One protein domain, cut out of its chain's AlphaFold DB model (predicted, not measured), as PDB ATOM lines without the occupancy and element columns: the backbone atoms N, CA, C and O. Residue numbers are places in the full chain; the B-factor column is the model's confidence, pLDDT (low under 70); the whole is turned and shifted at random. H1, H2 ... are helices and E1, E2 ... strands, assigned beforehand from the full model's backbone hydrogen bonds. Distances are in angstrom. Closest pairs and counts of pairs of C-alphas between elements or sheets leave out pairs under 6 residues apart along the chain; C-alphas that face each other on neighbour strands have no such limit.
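What this domain is: This is residues 187 to 354 of the 362 residues of an uncharacterized protein of Pseudomonas aeruginosa (UniProt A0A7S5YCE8). One broad, twisted sheet of seven strands is the body, with H3 and H4 over one face and H2 over the other. H1 only grazes the sheet, and H5 lies off it, near H1. The printed part has 168 residues with five named helices and seven named strands, which follow each other along the chain as E1, H1, E2, E3, E4, E5, E6, H2, E7, H3, H4 and H5; the neighbour strands are antiparallel, the sheet is branched, with E3, E4 and E6 as the neighbours of E5, and the class is mixed, helices and strands. It is compact, with a radius of gyration of the C-alphas of 16.7 A and spans of 52 by 41 by 28 A.

Where its parts are: Begin with E5, residues 247 to 260, which runs 39.9 A from C-alpha 247 at (6.196, -14.441, 82.687) and bends by 52 degrees at residue 250. Then look for the other strands: E3, residues 227 to 236, 29.6 A; E4, residues 242 to 244; E6, residues 265 to 276, 32.1 A; E2, residues 214 to 224, 30.3 A; E7, residues 302 to 313, 27.4 A, which bends by 56 degrees at residue 310; and E1, residues 192 to 196, which begins at C-alpha 192 at (19.818, -5.437, 113.161). The helices are H1, residues 204 to 211; H2, residues 278 to 286; H3, residues 315 to 325; H4, residues 330 to 337; and H5, residues 342 to 354, 18.8 A, ending at C-alpha 354 at (-13.805, 10.369, 106.803).

How they stand to each other: E3 and E4 lie on one side of E5 and E6 on the other side; between E3 and E5, N 230 and O 257 are within hydrogen-bond range at 2.8 A, and in the hairpin E4 and E5, N 242 and O 249 are within that range at 2.9 A. E4, E5 and E6 form a meander, each strand the antiparallel neighbour of the one before; in the hairpin E5 and E6 see N 254 and O 272, 2.8 A. Outward, E7 is beside E6 with N 275 and O 302, 2.8 A. In the hairpin E2 and E3 find N 220 and O 231 within hydrogen-bond range at 2.8 A; E3 lies on one side of E2 and E1 on the other side, with N 194 and O 219 within that range at 2.8 A between E1 and E2. H3 is along E5 and over E5 and E6, at a height over the sheet of 9.6 A; its closest C-alphas to E6 are those of Thr 315 and Cys 265, 6.7 A. H4 is on the same face at 9.9 A, and H2 on the opposite face at 8.6 A. H1 and H4 only just touch, with 3 pairs of C-alphas within 8 A, the closest Phe 211 and Pro 330, 6.1 A. Every O i to N i+4 pair is within hydrogen-bond range in H1, H3, H4 and H5, and 4 of 5 in H2.

The domain as a whole: The farthest C-alphas, of Asp 225 and Arg 354, are 52.5 A apart. The printed part has no cut. The link from H2 to E7, residues 287 to 301, is long, and its residues 291 to 299 have pLDDT under 70, against a mean of 90.4 for the printed part.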
ATOM      1  N   ARG A 187      28.390   5.222 112.193       87.94
ATOM      2  CA  ARG A 187      29.098   4.418 113.202       87.94
ATOM      3  C   ARG A 187      28.181   4.045 114.373       87.94
ATOM      4  O   ARG A 187      28.280   2.936 114.903       87.94
ATOM      5  N   ASN A 188      27.240   4.924 114.713       89.38
ATOM      6  CA  ASN A 188      26.318   4.777 115.839       89.38
ATOM      7  C   ASN A 188      24.983   4.120 115.461       89.38
ATOM      8  O   ASN A 188      24.202   3.779 116.354       89.38
ATOM      9  N   ILE A 189      24.718   3.889 114.169       90.00
ATOM     10  CA  ILE A 189      23.522   3.157 113.747       90.00
ATOM     11  C   ILE A 189      23.583   1.733 114.306       90.00
ATOM     12  O   ILE A 189      24.561   0.995 114.116       90.00
ATOM     13  N   LYS A 190      22.508   1.350 115.005       90.62
ATOM     14  CA  LYS A 190      22.362   0.025 115.608       90.62
ATOM     15  C   LYS A 190      22.293  -1.047 114.525       90.62
ATOM     16  O   LYS A 190      21.571  -0.911 113.541       90.62
ATOM     17  N   LEU A 191      23.014  -2.139 114.755       93.00
ATOM     18  CA  LEU A 191      22.907  -3.336 113.927       93.00
ATOM     19  C   LEU A 191      21.543  -3.996 114.131       93.00
ATOM     20  O   LEU A 191      20.949  -3.902 115.207       93.00
ATOM     21  N   GLY A 192      21.080  -4.711 113.113       92.69
ATOM     22  CA  GLY A 192      19.818  -5.437 113.161       92.69
ATOM     23  C   GLY A 192      18.932  -5.146 111.964       92.69
ATOM     24  O   GLY A 192      19.398  -4.675 110.927       92.69
ATOM     25  N   ILE A 193      17.656  -5.485 112.118       92.75
ATOM     26  CA  ILE A 193      16.647  -5.369 111.071       92.75
ATOM     27  C   ILE A 193      15.547  -4.421 111.527       92.75
ATOM     28  O   ILE A 193      15.108  -4.475 112.676       92.75
ATOM     29  N   VAL A 194      15.079  -3.601 110.597       94.06
ATOM     30  CA  VAL A 194      13.870  -2.794 110.722       94.06
ATOM     31  C   VAL A 194      12.967  -3.131 109.546       94.06
ATOM     32  O   VAL A 194      13.403  -3.091 108.401       94.06
ATOM     33  N   LYS A 195      11.700  -3.445 109.820       94.56
ATOM     34  CA  LYS A 195      10.697  -3.681 108.784       94.56
ATOM     35  C   LYS A 195       9.549  -2.701 108.958       94.56
ATOM     36  O   LYS A 195       8.758  -2.833 109.888       94.56
ATOM     37  N   LEU A 196       9.473  -1.730 108.057       95.50
ATOM     38  CA  LEU A 196       8.426  -0.715 108.036       95.50
ATOM     39  C   LEU A 196       7.293  -1.159 107.112       95.50
ATOM     40  O   LEU A 196       7.530  -1.782 106.072       95.50
ATOM     41  N   ARG A 197       6.057  -0.835 107.487       95.50
ATOM     42  CA  ARG A 197       4.856  -1.075 106.679       95.50
ATOM     43  C   ARG A 197       3.988   0.180 106.683       95.50
ATOM     44  O   ARG A 197       3.970   0.877 107.698       95.50
ATOM     45  N   PRO A 198       3.238   0.447 105.603       95.38
ATOM     46  CA  PRO A 198       2.200   1.464 105.647       95.38
ATOM     47  C   PRO A 198       1.152   1.134 106.724       95.38
ATOM     48  O   PRO A 198       1.010  -0.035 107.109       95.38
ATOM     49  N   PRO A 199       0.379   2.128 107.192       94.25
ATOM     50  CA  PRO A 199      -0.705   1.881 108.133       94.25
ATOM     51  C   PRO A 199      -1.733   0.877 107.590       94.25
ATOM     52  O   PRO A 199      -2.194   0.999 106.457       94.25
ATOM     53  N   LEU A 200      -2.106  -0.104 108.419       91.44
ATOM     54  CA  LEU A 200      -3.003  -1.209 108.044       91.44
ATOM     55  C   LEU A 200      -4.436  -0.765 107.717       91.44
ATOM     56  O   LEU A 200      -5.200  -1.536 107.149       91.44
ATOM     57  N   ASP A 201      -4.812   0.444 108.128       91.00
ATOM     58  CA  ASP A 201      -6.138   1.016 107.923       91.00
ATOM     59  C   ASP A 201      -6.310   1.713 106.563       91.00
ATOM     60  O   ASP A 201      -7.411   2.169 106.254       91.00
ATOM     61  N   LEU A 202      -5.247   1.800 105.756       91.69
ATOM     62  CA  LEU A 202      -5.299   2.350 104.403       91.69
ATOM     63  C   LEU A 202      -5.720   1.284 103.387       91.69
ATOM     64  O   LEU A 202      -5.233   0.152 103.418       91.69
ATOM     65  N   ASP A 203      -6.601   1.661 102.462       90.94
ATOM     66  CA  ASP A 203      -7.021   0.791 101.365       90.94
ATOM     67  C   ASP A 203      -6.013   0.791 100.196       90.94
ATOM     68  O   ASP A 203      -5.019   1.519 100.186       90.94
ATOM     69  N   SER A 204      -6.258  -0.038  99.178       88.50
ATOM     70  CA  SER A 204      -5.368  -0.150  98.014       88.50
ATOM     71  C   SER A 204      -5.230   1.151  97.217       88.50
ATOM     72  O   SER A 204      -4.173   1.399  96.633       88.50
ATOM     73  N   ILE A 205      -6.261   2.002  97.204       89.69
ATOM     74  CA  ILE A 205      -6.233   3.287  96.504       89.69
ATOM     75  C   ILE A 205      -5.319   4.250  97.263       89.69
ATOM     76  O   ILE A 205      -4.463   4.895  96.653       89.69
ATOM     77  N   ASP A 206      -5.458   4.319  98.586       91.69
ATOM     78  CA  ASP A 206      -4.612   5.142  99.446       91.69
ATOM     79  C   ASP A 206      -3.141   4.696  99.380       91.69
ATOM     80  O   ASP A 206      -2.242   5.534  99.251       91.69
ATOM     81  N   LEU A 207      -2.881   3.384  99.387       91.81
ATOM     82  CA  LEU A 207      -1.532   2.829  99.232       91.81
ATOM     83  C   LEU A 207      -0.911   3.184  97.877       91.81
ATOM     84  O   LEU A 207       0.246   3.612  97.822       91.81
ATOM     85  N   SER A 208      -1.667   3.061  96.786       89.38
ATOM     86  CA  SER A 208      -1.177   3.434  95.457       89.38
ATOM     87  C   SER A 208      -0.871   4.933  95.371       89.38
ATOM     88  O   SER A 208       0.197   5.338  94.905       89.38
ATOM     89  N   MET A 209      -1.763   5.780  95.901       87.56
ATOM     90  CA  MET A 209      -1.623   7.238  95.827       87.56
ATOM     91  C   MET A 209      -0.506   7.799  96.709       87.56
ATOM     92  O   MET A 209       0.170   8.744  96.296       87.56
ATOM     93  N   PHE A 210      -0.333   7.268  97.922       91.00
ATOM     94  CA  PHE A 210       0.511   7.897  98.943       91.00
ATOM     95  C   PHE A 210       1.745   7.085  99.335       91.00
ATOM     96  O   PHE A 210       2.684   7.665  99.873       91.00
ATOM     97  N   PHE A 211       1.768   5.786  99.038       92.50
ATOM     98  CA  PHE A 211       2.882   4.885  99.345       92.50
ATOM     99  C   PHE A 211       3.485   4.233  98.094       92.50
ATOM    100  O   PHE A 211       4.343   3.359  98.215       92.50
ATOM    101  N   ALA A 212       3.062   4.651  96.893       90.00
ATOM    102  CA  ALA A 212       3.509   4.095  95.615       90.00
ATOM    103  C   ALA A 212       3.445   2.566  95.588       90.00
ATOM    104  O   ALA A 212       4.410   1.905  95.181       90.00
ATOM    105  N   ASP A 213       2.333   2.027  96.090       93.06
ATOM    106  CA  ASP A 213       2.079   0.591  96.177       93.06
ATOM    107  C   ASP A 213       3.141  -0.158  97.003       93.06
ATOM    108  O   ASP A 213       3.392  -1.335  96.769       93.06
ATOM    109  N   ALA A 214       3.822   0.496  97.950       94.06
ATOM    110  CA  ALA A 214       4.743  -0.182  98.855       94.06
ATOM    111  C   ALA A 214       3.971  -1.096  99.816       94.06
ATOM    112  O   ALA A 214       3.067  -0.656 100.518       94.06
ATOM    113  N   TYR A 215       4.366  -2.365  99.876       95.38
ATOM    114  CA  TYR A 215       3.891  -3.321 100.872       95.38
ATOM    115  C   TYR A 215       4.722  -3.229 102.157       95.38
ATOM    116  O   TYR A 215       4.187  -3.164 103.263       95.38
ATOM    117  N   CYS A 216       6.049  -3.216 102.017       95.44
ATOM    118  CA  CYS A 216       6.969  -2.982 103.123       95.44
ATOM    119  C   CYS A 216       8.314  -2.428 102.639       95.44
ATOM    120  O   CYS A 216       8.665  -2.542 101.461       95.44
ATOM    121  N   LEU A 217       9.066  -1.858 103.578       96.62
ATOM    122  CA  LEU A 217      10.481  -1.540 103.432       96.62
ATOM    123  C   LEU A 217      11.254  -2.293 104.519       96.62
ATOM    124  O   LEU A 217      11.117  -2.000 105.706       96.62
ATOM    125  N   ASP A 218      12.021  -3.297 104.106       95.62
ATOM    126  CA  ASP A 218      12.875  -4.104 104.977       95.62
ATOM    127  C   ASP A 218      14.299  -3.551 104.914       95.62
ATOM    128  O   ASP A 218      14.831  -3.367 103.820       95.62
ATOM    129  N   ILE A 219      14.906  -3.257 106.057       95.81
ATOM    130  CA  ILE A 219      16.232  -2.650 106.170       95.81
ATOM    131  C   ILE A 219      17.072  -3.466 107.133       95.81
ATOM    132  O   ILE A 219      16.610  -3.845 108.206       95.81
ATOM    133  N   LYS A 220      18.334  -3.690 106.777       95.56
ATOM    134  CA  LYS A 220      19.297  -4.395 107.614       95.56
ATOM    135  C   LYS A 220      20.621  -3.653 107.682       95.56
ATOM    136  O   LYS A 220      21.196  -3.309 106.653       95.56
ATOM    137  N   TRP A 221      21.130  -3.521 108.902       96.88
ATOM    138  CA  TRP A 221      22.522  -3.186 109.170       96.88
ATOM    139  C   TRP A 221      23.251  -4.390 109.748       96.88
ATOM    140  O   TRP A 221      22.778  -5.053 110.676       96.88
ATOM    141  N   SER A 222      24.427  -4.653 109.204       96.19
ATOM    142  CA  SER A 222      25.369  -5.655 109.696       96.19
ATOM    143  C   SER A 222      26.772  -5.071 109.699       96.19
ATOM    144  O   SER A 222      27.009  -4.041 109.075       96.19
ATOM    145  N   GLU A 223      27.694  -5.697 110.417       95.94
ATOM    146  CA  GLU A 223      29.072  -5.228 110.501       95.94
ATOM    147  C   GLU A 223      30.024  -6.420 110.490       95.94
ATOM    148  O   GLU A 223      29.778  -7.411 111.179       95.94
ATOM    149  N   SER A 224      31.083  -6.323 109.691       96.00
ATOM    150  CA  SER A 224      32.197  -7.275 109.665       96.00
ATOM    151  C   SER A 224      33.468  -6.532 109.291       96.00
ATOM    152  O   SER A 224      33.443  -5.691 108.395       96.00
ATOM    153  N   ASP A 225      34.575  -6.837 109.967       95.06
ATOM    154  CA  ASP A 225      35.919  -6.356 109.608       95.06
ATOM    155  C   ASP A 225      36.029  -4.827 109.442       95.06
ATOM    156  O   ASP A 225      36.711  -4.323 108.551       95.06
ATOM    157  N   GLY A 226      35.337  -4.073 110.302       95.50
ATOM    158  CA  GLY A 226      35.336  -2.608 110.262       95.50
ATOM    159  C   GLY A 226      34.469  -2.000 109.153       95.50
ATOM    160  O   GLY A 226      34.530  -0.792 108.926       95.50
ATOM    161  N   ILE A 227      33.658  -2.811 108.470       97.88
ATOM    162  CA  ILE A 227      32.731  -2.382 107.425       97.88
ATOM    163  C   ILE A 227      31.298  -2.581 107.909       97.88
ATOM    164  O   ILE A 227      30.882  -3.706 108.193       97.88
ATOM    165  N   LYS A 228      30.518  -1.498 107.952       97.25
ATOM    166  CA  LYS A 228      29.066  -1.572 108.148       97.25
ATOM    167  C   LYS A 228      28.376  -1.746 106.801       97.25
ATOM    168  O   LYS A 228      28.545  -0.932 105.900       97.25
ATOM    169  N   SER A 229      27.582  -2.799 106.665       97.69
ATOM    170  CA  SER A 229      26.817  -3.104 105.460       97.69
ATOM    171  C   SER A 229      25.346  -2.754 105.667       97.69
ATOM    172  O   SER A 229      24.712  -3.271 106.593       97.69
ATOM    173  N   PHE A 230      24.824  -1.897 104.795       97.88
ATOM    174  CA  PHE A 230      23.418  -1.525 104.698       97.88
ATOM    175  C   PHE A 230      22.750  -2.312 103.581       97.88
ATOM    176  O   PHE A 230      23.280  -2.393 102.474       97.88
ATOM    177  N   GLN A 231      21.560  -2.835 103.840       97.69
ATOM    178  CA  GLN A 231      20.700  -3.432 102.826       97.69
ATOM    179  C   GLN A 231      19.287  -2.885 102.994       97.69
ATOM    180  O   GLN A 231      18.798  -2.816 104.121       97.69
ATOM    181  N   ALA A 232      18.615  -2.557 101.894       97.50
ATOM    182  CA  ALA A 232      17.192  -2.229 101.897       97.50
ATOM    183  C   ALA A 232      16.456  -2.967 100.779       97.50
ATOM    184  O   ALA A 232      16.982  -3.101  99.676       97.50
ATOM    185  N   LEU A 233      15.240  -3.433 101.055       96.44
ATOM    186  CA  LEU A 233      14.346  -4.059 100.087       96.44
ATOM    187  C   LEU A 233      12.950  -3.443 100.203       96.44
ATOM    188  O   LEU A 233      12.234  -3.673 101.176       96.44
ATOM    189  N   GLU A 234      12.557  -2.677  99.190       96.06
ATOM    190  CA  GLU A 234      11.186  -2.210  99.011       96.06
ATOM    191  C   GLU A 234      10.407  -3.257  98.221       96.06
ATOM    192  O   GLU A 234      10.651  -3.446  97.026       96.06
ATOM    193  N   MET A 235       9.435  -3.892  98.868       95.00
ATOM    194  CA  MET A 235       8.487  -4.778  98.199       95.00
ATOM    195  C   MET A 235       7.216  -4.014  97.859       95.00
ATOM    196  O   MET A 235       6.714  -3.246  98.683       95.00
ATOM    197  N   LYS A 236       6.693  -4.229  96.653       94.06
ATOM    198  CA  LYS A 236       5.406  -3.680  96.224       94.06
ATOM    199  C   LYS A 236       4.249  -4.609  96.597       94.06
ATOM    200  O   LYS A 236       4.485  -5.763  96.936       94.06
ATOM    201  N   THR A 237       3.025  -4.097  96.576       93.88
ATOM    202  CA  THR A 237       1.791  -4.879  96.731       93.88
ATOM    203  C   THR A 237       1.558  -5.790  95.518       93.88
ATOM    204  O   THR A 237       2.210  -5.676  94.479       93.88
ATOM    205  N   GLU A 238       0.591  -6.703  95.627       92.38
ATOM    206  CA  GLU A 238       0.279  -7.720  94.615       92.38
ATOM    207  C   GLU A 238      -0.271  -7.149  93.300       92.38
ATOM    208  O   GLU A 238      -0.301  -7.853  92.282       92.38
ATOM    209  N   SER A 239      -0.723  -5.890  93.328       88.75
ATOM    210  CA  SER A 239      -1.201  -5.153  92.158       88.75
ATOM    211  C   SER A 239      -0.066  -4.768  91.211       88.75
ATOM    212  O   SER A 239      -0.313  -4.538  90.027       88.75
ATOM    213  N   VAL A 240       1.178  -4.716  91.697       89.69
ATOM    214  CA  VAL A 240       2.338  -4.345  90.887       89.69
ATOM    215  C   VAL A 240       3.007  -5.597  90.346       89.69
ATOM    216  O   VAL A 240       3.607  -6.380  91.080       89.69
ATOM    217  N   ARG A 241       2.938  -5.761  89.025       90.94
ATOM    218  CA  ARG A 241       3.554  -6.873  88.301       90.94
ATOM    219  C   ARG A 241       4.324  -6.350  87.101       90.94
ATOM    220  O   ARG A 241       3.910  -5.384  86.464       90.94
ATOM    221  N   VAL A 242       5.430  -7.009  86.787       88.81
ATOM    222  CA  VAL A 242       6.200  -6.775  85.561       88.81
ATOM    223  C   VAL A 242       6.249  -8.056  84.751       88.81
ATOM    224  O   VAL A 242       6.325  -9.146  85.311       88.81
ATOM    225  N   GLU A 243       6.174  -7.930  83.432       87.31
ATOM    226  CA  GLU A 243       6.324  -9.057  82.519       87.31
ATOM    227  C   GLU A 243       7.751  -9.091  81.980       87.31
ATOM    228  O   GLU A 243       8.254  -8.097  81.455       87.31
ATOM    229  N   VAL A 244       8.407 -10.240  82.120       84.69
ATOM    230  CA  VAL A 244       9.735 -10.496  81.568       84.69
ATOM    231  C   VAL A 244       9.682 -11.845  80.870       84.69
ATOM    232  O   VAL A 244       9.357 -12.849  81.498       84.69
ATOM    233  N   GLU A 245       9.984 -11.860  79.569       84.12
ATOM    234  CA  GLU A 245      10.027 -13.085  78.751       84.12
ATOM    235  C   GLU A 245       8.711 -13.897  78.799       84.12
ATOM    236  O   GLU A 245       8.726 -15.124  78.795       84.12
ATOM    237  N   GLY A 246       7.561 -13.209  78.848       85.44
ATOM    238  CA  GLY A 246       6.230 -13.831  78.877       85.44
ATOM    239  C   GLY A 246       5.777 -14.334  80.252       85.44
ATOM    240  O   GLY A 246       4.721 -14.957  80.354       85.44
ATOM    241  N   GLN A 247       6.544 -14.075  81.315       90.50
ATOM    242  CA  GLN A 247       6.196 -14.441  82.687       90.50
ATOM    243  C   GLN A 247       6.034 -13.199  83.569       90.50
ATOM    244  O   GLN A 247       6.814 -12.249  83.482       90.50
ATOM    245  N   HIS A 248       5.034 -13.224  84.454       92.38
ATOM    246  CA  HIS A 248       4.817 -12.170  85.440       92.38
ATOM    247  C   HIS A 248       5.648 -12.386  86.705       92.38
ATOM    248  O   HIS A 248       5.709 -13.487  87.251       92.38
ATOM    249  N   TYR A 249       6.225 -11.292  87.191       93.75
ATOM    250  CA  TYR A 249       6.995 -11.228  88.424       93.75
ATOM    251  C   TYR A 249       6.522 -10.068  89.297       93.75
ATOM    252  O   TYR A 249       6.038  -9.050  88.796       93.75
ATOM    253  N   PHE A 250       6.737 -10.206  90.600       94.38
ATOM    254  CA  PHE A 250       6.576  -9.142  91.582       94.38
ATOM    255  C   PHE A 250       7.923  -8.430  91.750       94.38
ATOM    256  O   PHE A 250       8.889  -9.054  92.206       94.38
ATOM    257  N   PRO A 251       8.040  -7.154  91.347       93.88
ATOM    258  CA  PRO A 251       9.293  -6.429  91.453       93.88
ATOM    259  C   PRO A 251       9.512  -5.898  92.875       93.88
ATOM    260  O   PRO A 251       8.591  -5.415  93.537       93.88
ATOM    261  N   ALA A 252      10.768  -5.895  93.305       94.50
ATOM    262  CA  ALA A 252      11.221  -5.204  94.501       94.50
ATOM    263  C   ALA A 252      12.468  -4.376  94.189       94.50
ATOM    264  O   ALA A 252      13.338  -4.807  93.425       94.50
ATOM    265  N   ARG A 253      12.578  -3.193  94.793       95.25
ATOM    266  CA  ARG A 253      13.796  -2.383  94.700       95.25
ATOM    267  C   ARG A 253      14.734  -2.763  95.826       95.25
ATOM    268  O   ARG A 253      14.341  -2.741  96.988       95.25
ATOM    269  N   TYR A 254      15.966  -3.090  95.473       96.56
ATOM    270  CA  TYR A 254      17.004  -3.482  96.407       96.56
ATOM    271  C   TYR A 254      18.144  -2.468  96.386       96.56
ATOM    272  O   TYR A 254      18.554  -2.033  95.311       96.56
ATOM    273  N   LEU A 255      18.650  -2.111  97.562       98.06
ATOM    274  CA  LEU A 255      19.827  -1.270  97.750       98.06
ATOM    275  C   LEU A 255      20.833  -1.997  98.635       98.06
ATOM    276  O   LEU A 255      20.445  -2.623  99.625       98.06
ATOM    277  N   HIS A 256      22.115  -1.856  98.316       98.19
ATOM    278  CA  HIS A 256      23.226  -2.315  99.145       98.19
ATOM    279  C   HIS A 256      24.285  -1.221  99.244       98.19
ATOM    280  O   HIS A 256      24.575  -0.540  98.264       98.19
ATOM    281  N   ALA A 257      24.845  -1.021 100.434       98.44
ATOM    282  CA  ALA A 257      25.947  -0.093 100.639       98.44
ATOM    283  C   ALA A 257      26.942  -0.626 101.669       98.44
ATOM    284  O   ALA A 257      26.561  -1.295 102.629       98.44
ATOM    285  N   GLU A 258      28.212  -0.277 101.504       98.50
ATOM    286  CA  GLU A 258      29.279  -0.591 102.450       98.50
ATOM    287  C   GLU A 258      29.920   0.696 102.950       98.50
ATOM    288  O   GLU A 258      30.505   1.452 102.172       98.50
ATOM    289  N   TYR A 259      29.822   0.922 104.255       98.00
ATOM    290  CA  TYR A 259      30.430   2.035 104.960       98.00
ATOM    291  C   TYR A 259      31.717   1.584 105.643       98.00
ATOM    292  O   TYR A 259      31.703   0.674 106.474       98.00
ATOM    293  N   ASP A 260      32.828   2.223 105.295       97.56
ATOM    294  CA  ASP A 260      34.127   1.964 105.903       97.56
ATOM    295  C   ASP A 260      34.281   2.825 107.161       97.56
ATOM    296  O   ASP A 260      34.386   4.049 107.077       97.56
ATOM    297  N   LEU A 261      34.298   2.185 108.336       95.88
ATOM    298  CA  LEU A 261      34.366   2.883 109.625       95.88
ATOM    299  C   LEU A 261      35.677   3.654 109.820       95.88
ATOM    300  O   LEU A 261      35.725   4.582 110.624       95.88
ATOM    301  N   LYS A 262      36.746   3.267 109.116       95.69
ATOM    302  CA  LYS A 262      38.051   3.926 109.200       95.69
ATOM    303  C   LYS A 262      38.146   5.094 108.223       95.69
ATOM    304  O   LYS A 262      38.718   6.121 108.577       95.69
ATOM    305  N   ALA A 263      37.638   4.922 107.003       94.81
ATOM    306  CA  ALA A 263      37.643   5.969 105.982       94.81
ATOM    307  C   ALA A 263      36.509   6.996 106.159       94.81
ATOM    308  O   ALA A 263      36.567   8.064 105.555       94.81
ATOM    309  N   ASP A 264      35.515   6.689 107.000       94.44
ATOM    310  CA  ASP A 264      34.367   7.547 107.330       94.44
ATOM    311  C   ASP A 264      33.480   7.874 106.113       94.44
ATOM    312  O   ASP A 264      32.862   8.936 106.011       94.44
ATOM    313  N   CYS A 265      33.399   6.945 105.160       95.44
ATOM    314  CA  CYS A 265      32.610   7.094 103.941       95.44
ATOM    315  C   CYS A 265      32.051   5.759 103.450       95.44
ATOM    316  O   CYS A 265      32.585   4.685 103.743       95.44
ATOM    317  N   PHE A 266      31.007   5.823 102.625       97.31
ATOM    318  CA  PHE A 266      30.609   4.670 101.828       97.31
ATOM    319  C   PHE A 266      31.668   4.427 100.759       97.31
ATOM    320  O   PHE A 266      32.064   5.365 100.079       97.31
ATOM    321  N   ARG A 267      32.138   3.187 100.624       97.56
ATOM    322  CA  ARG A 267      33.106   2.777  99.588       97.56
ATOM    323  C   ARG A 267      32.442   2.091  98.393       97.56
ATOM    324  O   ARG A 267      33.038   1.985  97.322       97.56
ATOM    325  N   HIS A 268      31.228   1.596  98.610       98.06
ATOM    326  CA  HIS A 268      30.419   0.879  97.641       98.06
ATOM    327  C   HIS A 268      28.947   1.181  97.902       98.06
ATOM    328  O   HIS A 268      28.502   1.163  99.052       98.06
ATOM    329  N   PHE A 269      28.200   1.448  96.841       98.44
ATOM    330  CA  PHE A 269      26.758   1.619  96.877       98.44
ATOM    331  C   PHE A 269      26.159   1.156  95.554       98.44
ATOM    332  O   PHE A 269      26.524   1.657  94.491       98.44
ATOM    333  N   ASP A 270      25.239   0.205  95.597       98.00
ATOM    334  CA  ASP A 270      24.582  -0.309  94.410       98.00
ATOM    335  C   ASP A 270      23.081  -0.508  94.615       98.00
ATOM    336  O   ASP A 270      22.547  -0.468  95.728       98.00
ATOM    337  N   GLY A 271      22.386  -0.644  93.490       97.19
ATOM    338  CA  GLY A 271      20.962  -0.904  93.485       97.19
ATOM    339  C   GLY A 271      20.579  -1.882  92.398       97.19
ATOM    340  O   GLY A 271      21.162  -1.915  91.310       97.19
ATOM    341  N   ALA A 272      19.562  -2.676  92.696       96.25
ATOM    342  CA  ALA A 272      19.036  -3.704  91.821       96.25
ATOM    343  C   ALA A 272      17.508  -3.727  91.853       96.25
ATOM    344  O   ALA A 272      16.868  -3.237  92.786       96.25
ATOM    345  N   VAL A 273      16.923  -4.343  90.832       94.44
ATOM    346  CA  VAL A 273      15.532  -4.787  90.861       94.44
ATOM    347  C   VAL A 273      15.523  -6.298  90.987       94.44
ATOM    348  O   VAL A 273      16.071  -7.003  90.141       94.44
ATOM    349  N   GLN A 274      14.913  -6.783  92.062       95.00
ATOM    350  CA  GLN A 274      14.689  -8.202  92.297       95.00
ATOM    351  C   GLN A 274      13.298  -8.576  91.794       95.00
ATOM    352  O   GLN A 274      12.324  -7.876  92.064       95.00
ATOM    353  N   LEU A 275      13.218  -9.665  91.044       93.69
ATOM    354  CA  LEU A 275      12.006 -10.198  90.447       93.69
ATOM    355  C   LEU A 275      11.672 -11.510  91.141       93.69
ATOM    356  O   LEU A 275      12.414 -12.488  91.026       93.69
ATOM    357  N   PHE A 276      10.562 -11.502  91.867       94.06
ATOM    358  CA  PHE A 276      10.057 -12.663  92.582       94.06
ATOM    359  C   PHE A 276       8.951 -13.322  91.768       94.06
ATOM    360  O   PHE A 276       8.055 -12.643  91.256       94.06
ATOM    361  N   THR A 277       8.995 -14.645  91.660       94.00
ATOM    362  CA  THR A 277       7.800 -15.419  91.304       94.00
ATOM    363  C   THR A 277       6.730 -15.258  92.383       94.00
ATOM    364  O   THR A 277       6.988 -14.724  93.463       94.00
ATOM    365  N   GLU A 278       5.509 -15.702  92.099       93.38
ATOM    366  CA  GLU A 278       4.404 -15.606  93.054       93.38
ATOM    367  C   GLU A 278       4.718 -16.299  94.387       93.38
ATOM    368  O   GLU A 278       4.639 -15.666  95.443       93.38
ATOM    369  N   ASP A 279       5.184 -17.546  94.334       91.00
ATOM    370  CA  ASP A 279       5.546 -18.316  95.526       91.00
ATOM    371  C   ASP A 279       6.653 -17.629  96.336       91.00
ATOM    372  O   ASP A 279       6.546 -17.471  97.556       91.00
ATOM    373  N   GLU A 280       7.708 -17.173  95.661       92.38
ATOM    374  CA  GLU A 280       8.822 -16.476  96.305       92.38
ATOM    375  C   GLU A 280       8.383 -15.144  96.925       92.38
ATOM    376  O   GLU A 280       8.840 -14.788  98.011       92.38
ATOM    377  N   TYR A 281       7.490 -14.408  96.260       93.75
ATOM    378  CA  TYR A 281       6.970 -13.135  96.741       93.75
ATOM    379  C   TYR A 281       6.184 -13.318  98.042       93.75
ATOM    380  O   TYR A 281       6.477 -12.641  99.032       93.75
ATOM    381  N   PHE A 282       5.235 -14.259  98.077       91.69
ATOM    382  CA  PHE A 282       4.430 -14.521  99.273       91.69
ATOM    383  C   PHE A 282       5.279 -15.035 100.441       91.69
ATOM    384  O   PHE A 282       5.040 -14.652 101.585       91.69
ATOM    385  N   GLN A 283       6.323 -15.821 100.169       88.06
ATOM    386  CA  GLN A 283       7.270 -16.238 101.204       88.06
ATOM    387  C   GLN A 283       8.150 -15.076 101.697       88.06
ATOM    388  O   GLN A 283       8.387 -14.936 102.902       88.06
ATOM    389  N   ARG A 284       8.648 -14.219 100.792       89.00
ATOM    390  CA  ARG A 284       9.593 -13.144 101.133       89.00
ATOM    391  C   ARG A 284       8.927 -11.950 101.812       89.00
ATOM    392  O   ARG A 284       9.534 -11.376 102.719       89.00
ATOM    393  N   ARG A 285       7.717 -11.567 101.393       87.88
ATOM    394  CA  ARG A 285       7.057 -10.325 101.836       87.88
ATOM    395  C   ARG A 285       6.723 -10.300 103.317       87.88
ATOM    396  O   ARG A 285       6.751  -9.234 103.926       87.88
ATOM    397  N   ASP A 286       6.465 -11.460 103.911       84.81
ATOM    398  CA  ASP A 286       6.143 -11.593 105.333       84.81
ATOM    399  C   ASP A 286       7.364 -11.991 106.176       84.81
ATOM    400  O   ASP A 286       7.394 -11.712 107.371       84.81
ATOM    401  N   SER A 287       8.437 -12.455 105.532       84.19
ATOM    402  CA  SER A 287       9.738 -12.753 106.147       84.19
ATOM    403  C   SER A 287      10.658 -11.527 106.242       84.19
ATOM    404  O   SER A 287      10.456 -10.527 105.551       84.19
ATOM    405  N   ASP A 288      11.699 -11.594 107.070       80.81
ATOM    406  CA  ASP A 288      12.769 -10.587 107.139       80.81
ATOM    407  C   ASP A 288      14.095 -11.100 106.534       80.81
ATOM    408  O   ASP A 288      14.216 -12.267 106.139       80.81
ATOM    409  N   PHE A 289      15.120 -10.244 106.471       79.44
ATOM    410  CA  PHE A 289      16.461 -10.641 106.017       79.44
ATOM    411  C   PHE A 289      17.141 -11.737 106.870       79.44
ATOM    412  O   PHE A 289      18.137 -12.308 106.422       79.44
ATOM    413  N   ASN A 290      16.663 -12.047 108.080       70.69
ATOM    414  CA  ASN A 290      17.222 -13.111 108.920       70.69
ATOM    415  C   ASN A 290      16.601 -14.479 108.610       70.69
ATOM    416  O   ASN A 290      17.300 -15.491 108.677       70.69
ATOM    417  N   MET A 291      15.318 -14.539 108.247       57.06
ATOM    418  CA  MET A 291      14.639 -15.803 107.936       57.06
ATOM    419  C   MET A 291      15.154 -16.475 106.656       57.06
ATOM    420  O   MET A 291      15.182 -17.705 106.589       57.06
ATOM    421  N   VAL A 292      15.672 -15.702 105.694       53.28
ATOM    422  CA  VAL A 292      16.317 -16.236 104.476       53.28
ATOM    423  C   VAL A 292      17.556 -17.090 104.799       53.28
ATOM    424  O   VAL A 292      17.903 -17.971 104.020       53.28
ATOM    425  N   MET A 293      18.208 -16.879 105.950       48.06
ATOM    426  CA  MET A 293      19.387 -17.654 106.374       48.06
ATOM    427  C   MET A 293      19.037 -18.991 107.047       48.06
ATOM    428  O   MET A 293      19.896 -19.863 107.133       48.06
ATOM    429  N   LYS A 294      17.812 -19.149 107.574       45.72
ATOM    430  CA  LYS A 294      17.418 -20.314 108.394       45.72
ATOM    431  C   LYS A 294      16.574 -21.349 107.647       45.72
ATOM    432  O   LYS A 294      16.515 -22.492 108.092       45.72
ATOM    433  N   ASN A 295      15.945 -20.977 106.533       47.38
ATOM    434  CA  ASN A 295      15.230 -21.913 105.666       47.38
ATOM    435  C   ASN A 295      16.162 -22.454 104.575       47.38
ATOM    436  O   ASN A 295      16.828 -21.689 103.884       47.38
ATOM    437  N   SER A 296      16.166 -23.775 104.381       42.25
ATOM    438  CA  SER A 296      16.916 -24.464 103.317       42.25
ATOM    439  C   SER A 296      16.452 -24.096 101.900       42.25
ATOM    440  O   SER A 296      17.181 -24.322 100.935       42.25
ATOM    441  N   ALA A 297      15.269 -23.493 101.767       54.19
ATOM    442  CA  ALA A 297      14.809 -22.832 100.555       54.19
ATOM    443  C   ALA A 297      15.283 -21.369 100.560       54.19
ATOM    444  O   ALA A 297      14.537 -20.455 100.913       54.19
ATOM    445  N   HIS A 298      16.550 -21.133 100.210       59.84
ATOM    446  CA  HIS A 298      17.026 -19.777  99.945       59.84
ATOM    447  C   HIS A 298      16.244 -19.198  98.761       59.84
ATOM    448  O   HIS A 298      16.420 -19.641  97.626       59.84
ATOM    449  N   ILE A 299      15.390 -18.205  99.020       68.12
ATOM    450  CA  ILE A 299      14.686 -17.472  97.965       68.12
ATOM    451  C   ILE A 299      15.734 -16.696  97.167       68.12
ATOM    452  O   ILE A 299      16.301 -15.715  97.657       68.12
ATOM    453  N   LYS A 300      16.015 -17.152  95.947       73.56
ATOM    454  CA  LYS A 300      16.995 -16.534  95.053       73.56
ATOM    455  C   LYS A 300      16.264 -15.878  93.890       73.56
ATOM    456  O   LYS A 300      16.272 -16.388  92.774       73.56
ATOM    457  N   ALA A 301      15.683 -14.717  94.175       80.88
ATOM    458  CA  ALA A 301      15.040 -13.896  93.160       80.88
ATOM    459  C   ALA A 301      15.997 -13.588  92.001       80.88
ATOM    460  O   ALA A 301      17.199 -13.354  92.199       80.88
ATOM    461  N   ARG A 302      15.449 -13.523  90.785       87.62
ATOM    462  CA  ARG A 302      16.176 -12.998  89.626       87.62
ATOM    463  C   ARG A 302      16.486 -11.530  89.906       87.62
ATOM    464  O   ARG A 302      15.577 -10.738  90.108       87.62
ATOM    465  N   SER A 303      17.763 -11.168  89.936       90.75
ATOM    466  CA  SER A 303      18.198  -9.813  90.279       90.75
ATOM    467  C   SER A 303      18.881  -9.160  89.089       90.75
ATOM    468  O   SER A 303      19.843  -9.708  88.550       90.75
ATOM    469  N   THR A 304      18.402  -7.981  88.705       92.00
ATOM    470  CA  THR A 304      19.040  -7.127  87.704       92.00
ATOM    471  C   THR A 304      19.643  -5.935  88.421       92.00
ATOM    472  O   THR A 304      18.913  -5.063  88.899       92.00
ATOM    473  N   LYS A 305      20.975  -5.884  88.512       95.81
ATOM    474  CA  LYS A 305      21.659  -4.695  89.021       95.81
ATOM    475  C   LYS A 305      21.475  -3.559  88.020       95.81
ATOM    476  O   LYS A 305      21.603  -3.769  86.817       95.81
ATOM    477  N   VAL A 306      21.145  -2.371  88.513       95.81
ATOM    478  CA  VAL A 306      20.827  -1.218  87.663       95.81
ATOM    479  C   VAL A 306      21.880  -0.124  87.760       95.81
ATOM    480  O   VAL A 306      22.258   0.426  86.731       95.81
ATOM    481  N   PHE A 307      22.431   0.146  88.945       97.31
ATOM    482  CA  PHE A 307      23.569   1.055  89.103       97.31
ATOM    483  C   PHE A 307      24.563   0.529  90.130       97.31
ATOM    484  O   PHE A 307      24.221  -0.305  90.965       97.31
ATOM    485  N   LYS A 308      25.775   1.083  90.085       97.44
ATOM    486  CA  LYS A 308      26.817   0.943  91.103       97.44
ATOM    487  C   LYS A 308      27.625   2.237  91.171       97.44
ATOM    488  O   LYS A 308      27.951   2.817  90.136       97.44
ATOM    489  N   ILE A 309      27.932   2.677  92.381       98.06
ATOM    490  CA  ILE A 309      28.823   3.784  92.708       98.06
ATOM    491  C   ILE A 309      29.902   3.211  93.621       98.06
ATOM    492  O   ILE A 309      29.612   2.768  94.733       98.06
ATOM    493  N   ASN A 310      31.139   3.200  93.145       97.31
ATOM    494  CA  ASN A 310      32.308   2.875  93.953       97.31
ATOM    495  C   ASN A 310      33.069   4.159  94.279       97.31
ATOM    496  O   ASN A 310      32.994   5.133  93.530       97.31
ATOM    497  N   GLY A 311      33.818   4.142  95.375       94.31
ATOM    498  CA  GLY A 311      34.593   5.296  95.827       94.31
ATOM    499  C   GLY A 311      33.951   6.017  97.012       94.31
ATOM    500  O   GLY A 311      32.912   5.574  97.491       94.31
ATOM    501  N   PRO A 312      34.577   7.100  97.506       96.31
ATOM    502  CA  PRO A 312      34.277   7.708  98.802       96.31
ATOM    503  C   PRO A 312      32.993   8.553  98.772       96.31
ATOM    504  O   PRO A 312      33.019   9.785  98.735       96.31
ATOM    505  N   LEU A 313      31.842   7.886  98.789       96.00
ATOM    506  CA  LEU A 313      30.526   8.509  98.800       96.00
ATOM    507  C   LEU A 313      30.184   9.005 100.216       96.00
ATOM    508  O   LEU A 313      30.226   8.256 101.197       96.00
ATOM    509  N   ARG A 314      29.827  10.288 100.337       93.75
ATOM    510  CA  ARG A 314      29.455  10.896 101.625       93.75
ATOM    511  C   ARG A 314      28.063  10.439 102.052       93.75
ATOM    512  O   ARG A 314      27.184  10.264 101.209       93.75
ATOM    513  N   THR A 315      27.823  10.387 103.361       93.00
ATOM    514  CA  THR A 315      26.526   9.999 103.943       93.00
ATOM    515  C   THR A 315      25.349  10.766 103.351       93.00
ATOM    516  O   THR A 315      24.378  10.151 102.929       93.00
ATOM    517  N   LYS A 316      25.453  12.095 103.222       91.31
ATOM    518  CA  LYS A 316      24.371  12.910 102.648       91.31
ATOM    519  C   LYS A 316      24.025  12.538 101.201       91.31
ATOM    520  O   LYS A 316      22.861  12.571 100.823       91.31
ATOM    521  N   ASP A 317      25.031  12.185 100.399       92.75
ATOM    522  CA  ASP A 317      24.832  11.849  98.990       92.75
ATOM    523  C   ASP A 317      24.201  10.449  98.901       92.75
ATOM    524  O   ASP A 317      23.254  10.242  98.149       92.75
ATOM    525  N   TRP A 318      24.655   9.510  99.743       95.31
ATOM    526  CA  TRP A 318      24.049   8.185  99.897       95.31
ATOM    527  C   TRP A 318      22.567   8.251 100.310       95.31
ATOM    528  O   TRP A 318      21.738   7.590  99.686       95.31
ATOM    529  N   VAL A 319      22.203   9.078 101.297       93.50
ATOM    530  CA  VAL A 319      20.802   9.266 101.733       93.50
ATOM    531  C   VAL A 319      19.940   9.806 100.599       93.50
ATOM    532  O   VAL A 319      18.829   9.313 100.374       93.50
ATOM    533  N   GLU A 320      20.441  10.808  99.875       91.69
ATOM    534  CA  GLU A 320      19.722  11.397  98.749       91.69
ATOM    535  C   GLU A 320      19.495  10.344  97.658       91.69
ATOM    536  O   GLU A 320      18.367  10.165  97.196       91.69
ATOM    537  N   PHE A 321      20.519   9.559  97.305       93.88
ATOM    538  CA  PHE A 321      20.353   8.470  96.346       93.88
ATOM    539  C   PHE A 321      19.361   7.402  96.819       93.88
ATOM    540  O   PHE A 321      18.516   6.985  96.024       93.88
ATOM    541  N   CYS A 322      19.420   6.977  98.084       94.44
ATOM    542  CA  CYS A 322      18.449   6.046  98.662       94.44
ATOM    543  C   CYS A 322      17.021   6.596  98.543       94.44
ATOM    544  O   CYS A 322      16.124   5.908  98.055       94.44
ATOM    545  N   SER A 323      16.828   7.860  98.925       91.06
ATOM    546  CA  SER A 323      15.528   8.536  98.895       91.06
ATOM    547  C   SER A 323      14.979   8.679  97.476       91.06
ATOM    548  O   SER A 323      13.782   8.496  97.259       91.06
ATOM    549  N   GLN A 324      15.838   8.980  96.498       90.56
ATOM    550  CA  GLN A 324      15.434   9.077  95.097       90.56
ATOM    551  C   GLN A 324      15.195   7.701  94.472       90.56
ATOM    552  O   GLN A 324      14.274   7.555  93.676       90.56
ATOM    553  N   PHE A 325      15.969   6.669  94.809       92.88
ATOM    554  CA  PHE A 325      15.746   5.331  94.255       92.88
ATOM    555  C   PHE A 325      14.449   4.705  94.783       92.88
ATOM    556  O   PHE A 325      13.713   4.058  94.035       92.88
ATOM    557  N   LEU A 326      14.131   4.964  96.053       91.69
ATOM    558  CA  LEU A 326      12.898   4.554  96.728       91.69
ATOM    559  C   LEU A 326      11.810   5.640  96.677       91.69
ATOM    560  O   LEU A 326      10.909   5.655  97.515       91.69
ATOM    561  N   ALA A 327      11.877   6.580  95.731       88.50
ATOM    562  CA  ALA A 327      10.983   7.730  95.770       88.50
ATOM    563  C   ALA A 327       9.508   7.333  95.706       88.50
ATOM    564  O   ALA A 327       9.127   6.312  95.118       88.50
ATOM    565  N   LYS A 328       8.680   8.226  96.255       86.69
ATOM    566  CA  LYS A 328       7.243   8.047  96.478       86.69
ATOM    567  C   LYS A 328       6.881   6.986  97.512       86.69
ATOM    568  O   LYS A 328       5.696   6.778  97.741       86.69
ATOM    569  N   ASN A 329       7.870   6.367  98.156       91.06
ATOM    570  CA  ASN A 329       7.674   5.533  99.328       91.06
ATOM    571  C   ASN A 329       8.066   6.309 100.599       91.06
ATOM    572  O   ASN A 329       9.254   6.463 100.894       91.06
ATOM    573  N   PRO A 330       7.084   6.795 101.375       92.62
ATOM    574  CA  PRO A 330       7.326   7.519 102.617       92.62
ATOM    575  C   PRO A 330       8.024   6.691 103.695       92.62
ATOM    576  O   PRO A 330       8.580   7.287 104.608       92.62
ATOM    577  N   LEU A 331       8.037   5.356 103.599       95.00
ATOM    578  CA  LEU A 331       8.741   4.502 104.560       95.00
ATOM    579  C   LEU A 331      10.256   4.738 104.513       95.00
ATOM    580  O   LEU A 331      10.927   4.635 105.532       95.00
ATOM    581  N   ALA A 332      10.808   5.091 103.344       93.38
ATOM    582  CA  ALA A 332      12.217   5.471 103.247       93.38
ATOM    583  C   ALA A 332      12.484   6.771 104.016       93.38
ATOM    584  O   ALA A 332      13.494   6.889 104.697       93.38
ATOM    585  N   PHE A 333      11.551   7.724 103.948       92.06
ATOM    586  CA  PHE A 333      11.636   8.961 104.715       92.06
ATOM    587  C   PHE A 333      11.493   8.690 106.220       92.06
ATOM    588  O   PHE A 333      12.353   9.115 106.979       92.06
ATOM    589  N   GLU A 334      10.481   7.913 106.625       93.81
ATOM    590  CA  GLU A 334      10.267   7.463 108.010       93.81
ATOM    591  C   GLU A 334      11.509   6.789 108.588       93.81
ATOM    592  O   GLU A 334      11.869   7.043 109.732       93.81
ATOM    593  N   TYR A 335      12.194   5.957 107.802       93.31
ATOM    594  CA  TYR A 335      13.409   5.300 108.259       93.31
ATOM    595  C   TYR A 335      14.509   6.295 108.653       93.31
ATOM    596  O   TYR A 335      15.159   6.119 109.681       93.31
ATOM    597  N   PHE A 336      14.720   7.326 107.835       90.62
ATOM    598  CA  PHE A 336      15.772   8.309 108.066       90.62
ATOM    599  C   PHE A 336      15.382   9.351 109.124       90.62
ATOM    600  O   PHE A 336      16.232   9.785 109.887       90.62
ATOM    601  N   THR A 337      14.117   9.761 109.209       89.94
ATOM    602  CA  THR A 337      13.705  10.865 110.102       89.94
ATOM    603  C   THR A 337      12.977  10.413 111.366       89.94
ATOM    604  O   THR A 337      12.800  11.207 112.288       89.94
ATOM    605  N   GLY A 338      12.513   9.164 111.411       90.00
ATOM    606  CA  GLY A 338      11.632   8.637 112.454       90.00
ATOM    607  C   GLY A 338      10.154   9.028 112.309       90.00
ATOM    608  O   GLY A 338       9.346   8.620 113.142       90.00
ATOM    609  N   GLU A 339       9.772   9.799 111.285       91.31
ATOM    610  CA  GLU A 339       8.390  10.246 111.069       91.31
ATOM    611  C   GLU A 339       8.028  10.367 109.582       91.31
ATOM    612  O   GLU A 339       8.888  10.525 108.721       91.31
ATOM    613  N   TYR A 340       6.736  10.349 109.246       91.81
ATOM    614  CA  TYR A 340       6.297  10.676 107.887       91.81
ATOM    615  C   TYR A 340       6.438  12.169 107.574       91.81
ATOM    616  O   TYR A 340       6.343  13.010 108.472       91.81
ATOM    617  N   PRO A 341       6.547  12.547 106.285       89.44
ATOM    618  CA  PRO A 341       6.420  13.944 105.890       89.44
ATOM    619  C   PRO A 341       5.105  14.542 106.415       89.44
ATOM    620  O   PRO A 341       4.039  13.972 106.187       89.44
ATOM    621  N   LYS A 342       5.154  15.725 107.044       89.56
ATOM    622  CA  LYS A 342       3.991  16.375 107.697       89.56
ATOM    623  C   LYS A 342       2.703  16.346 106.867       89.56
ATOM    624  O   LYS A 342       1.640  15.986 107.362       89.56
ATOM    625  N   ARG A 343       2.809  16.669 105.574       89.69
ATOM    626  CA  ARG A 343       1.670  16.670 104.643       89.69
ATOM    627  C   ARG A 343       1.010  15.293 104.512       89.69
ATOM    628  O   ARG A 343      -0.204  15.225 104.361       89.69
ATOM    629  N   LEU A 344       1.790  14.214 104.534       91.00
ATOM    630  CA  LEU A 344       1.261  12.854 104.483       91.00
ATOM    631  C   LEU A 344       0.519  12.511 105.775       91.00
ATOM    632  O   LEU A 344      -0.594  11.996 105.707       91.00
ATOM    633  N   THR A 345       1.085  12.861 106.931       92.19
ATOM    634  CA  THR A 345       0.431  12.680 108.235       92.19
ATOM    635  C   THR A 345      -0.947  13.350 108.255       92.19
ATOM    636  O   THR A 345      -1.947  12.701 108.561       92.19
ATOM    637  N   GLU A 346      -1.041  14.604 107.802       93.19
ATOM    638  CA  GLU A 346      -2.316  15.330 107.688       93.19
ATOM    639  C   GLU A 346      -3.320  14.661 106.731       93.19
ATOM    640  O   GLU A 346      -4.535  14.731 106.943       93.19
ATOM    641  N   ILE A 347      -2.842  14.057 105.638       92.19
ATOM    642  CA  ILE A 347      -3.687  13.340 104.673       92.19
ATOM    643  C   ILE A 347      -4.254  12.071 105.310       92.19
ATOM    644  O   ILE A 347      -5.467  11.861 105.248       92.19
ATOM    645  N   ILE A 348      -3.410  11.271 105.962       92.69
ATOM    646  CA  ILE A 348      -3.810  10.030 106.637       92.69
ATOM    647  C   ILE A 348      -4.843  10.326 107.731       92.69
ATOM    648  O   ILE A 348      -5.877   9.665 107.809       92.69
ATOM    649  N   GLU A 349      -4.640  11.373 108.531       93.62
ATOM    650  CA  GLU A 349      -5.625  11.795 109.534       93.62
ATOM    651  C   GLU A 349      -6.979  12.177 108.917       93.62
ATOM    652  O   GLU A 349      -8.033  11.869 109.479       93.62
ATOM    653  N   LYS A 350      -6.981  12.840 107.755       91.56
ATOM    654  CA  LYS A 350      -8.220  13.189 107.038       91.56
ATOM    655  C   LYS A 350      -8.931  11.956 106.485       91.56
ATOM    656  O   LYS A 350     -10.161  11.930 106.520       91.56
ATOM    657  N   ILE A 351      -8.190  10.967 105.986       90.25
ATOM    658  CA  ILE A 351      -8.740   9.679 105.539       90.25
ATOM    659  C   ILE A 351      -9.440   8.998 106.720       90.25
ATOM    660  O   ILE A 351     -10.640   8.745 106.651       90.25
ATOM    661  N   ARG A 352      -8.743   8.855 107.853       91.31
ATOM    662  CA  ARG A 352      -9.283   8.265 109.092       91.31
ATOM    663  C   ARG A 352     -10.554   8.958 109.578       91.31
ATOM    664  O   ARG A 352     -11.545   8.295 109.871       91.31
ATOM    665  N   LYS A 353     -10.563  10.297 109.600       90.25
ATOM    666  CA  LYS A 353     -11.745  11.091 109.987       90.25
ATOM    667  C   LYS A 353     -12.945  10.842 109.069       90.25
ATOM    668  O   LYS A 353     -14.073  10.791 109.551       90.25
ATOM    669  N   ARG A 354     -12.727  10.674 107.761       81.88
ATOM    670  CA  ARG A 354     -13.805  10.369 106.803       81.88
ATOM    671  C   ARG A 354     -14.347   8.959 106.980       81.88
ATOM    672  O   ARG A 354     -15.559   8.796 106.962       81.88
TER     673      ARG A 354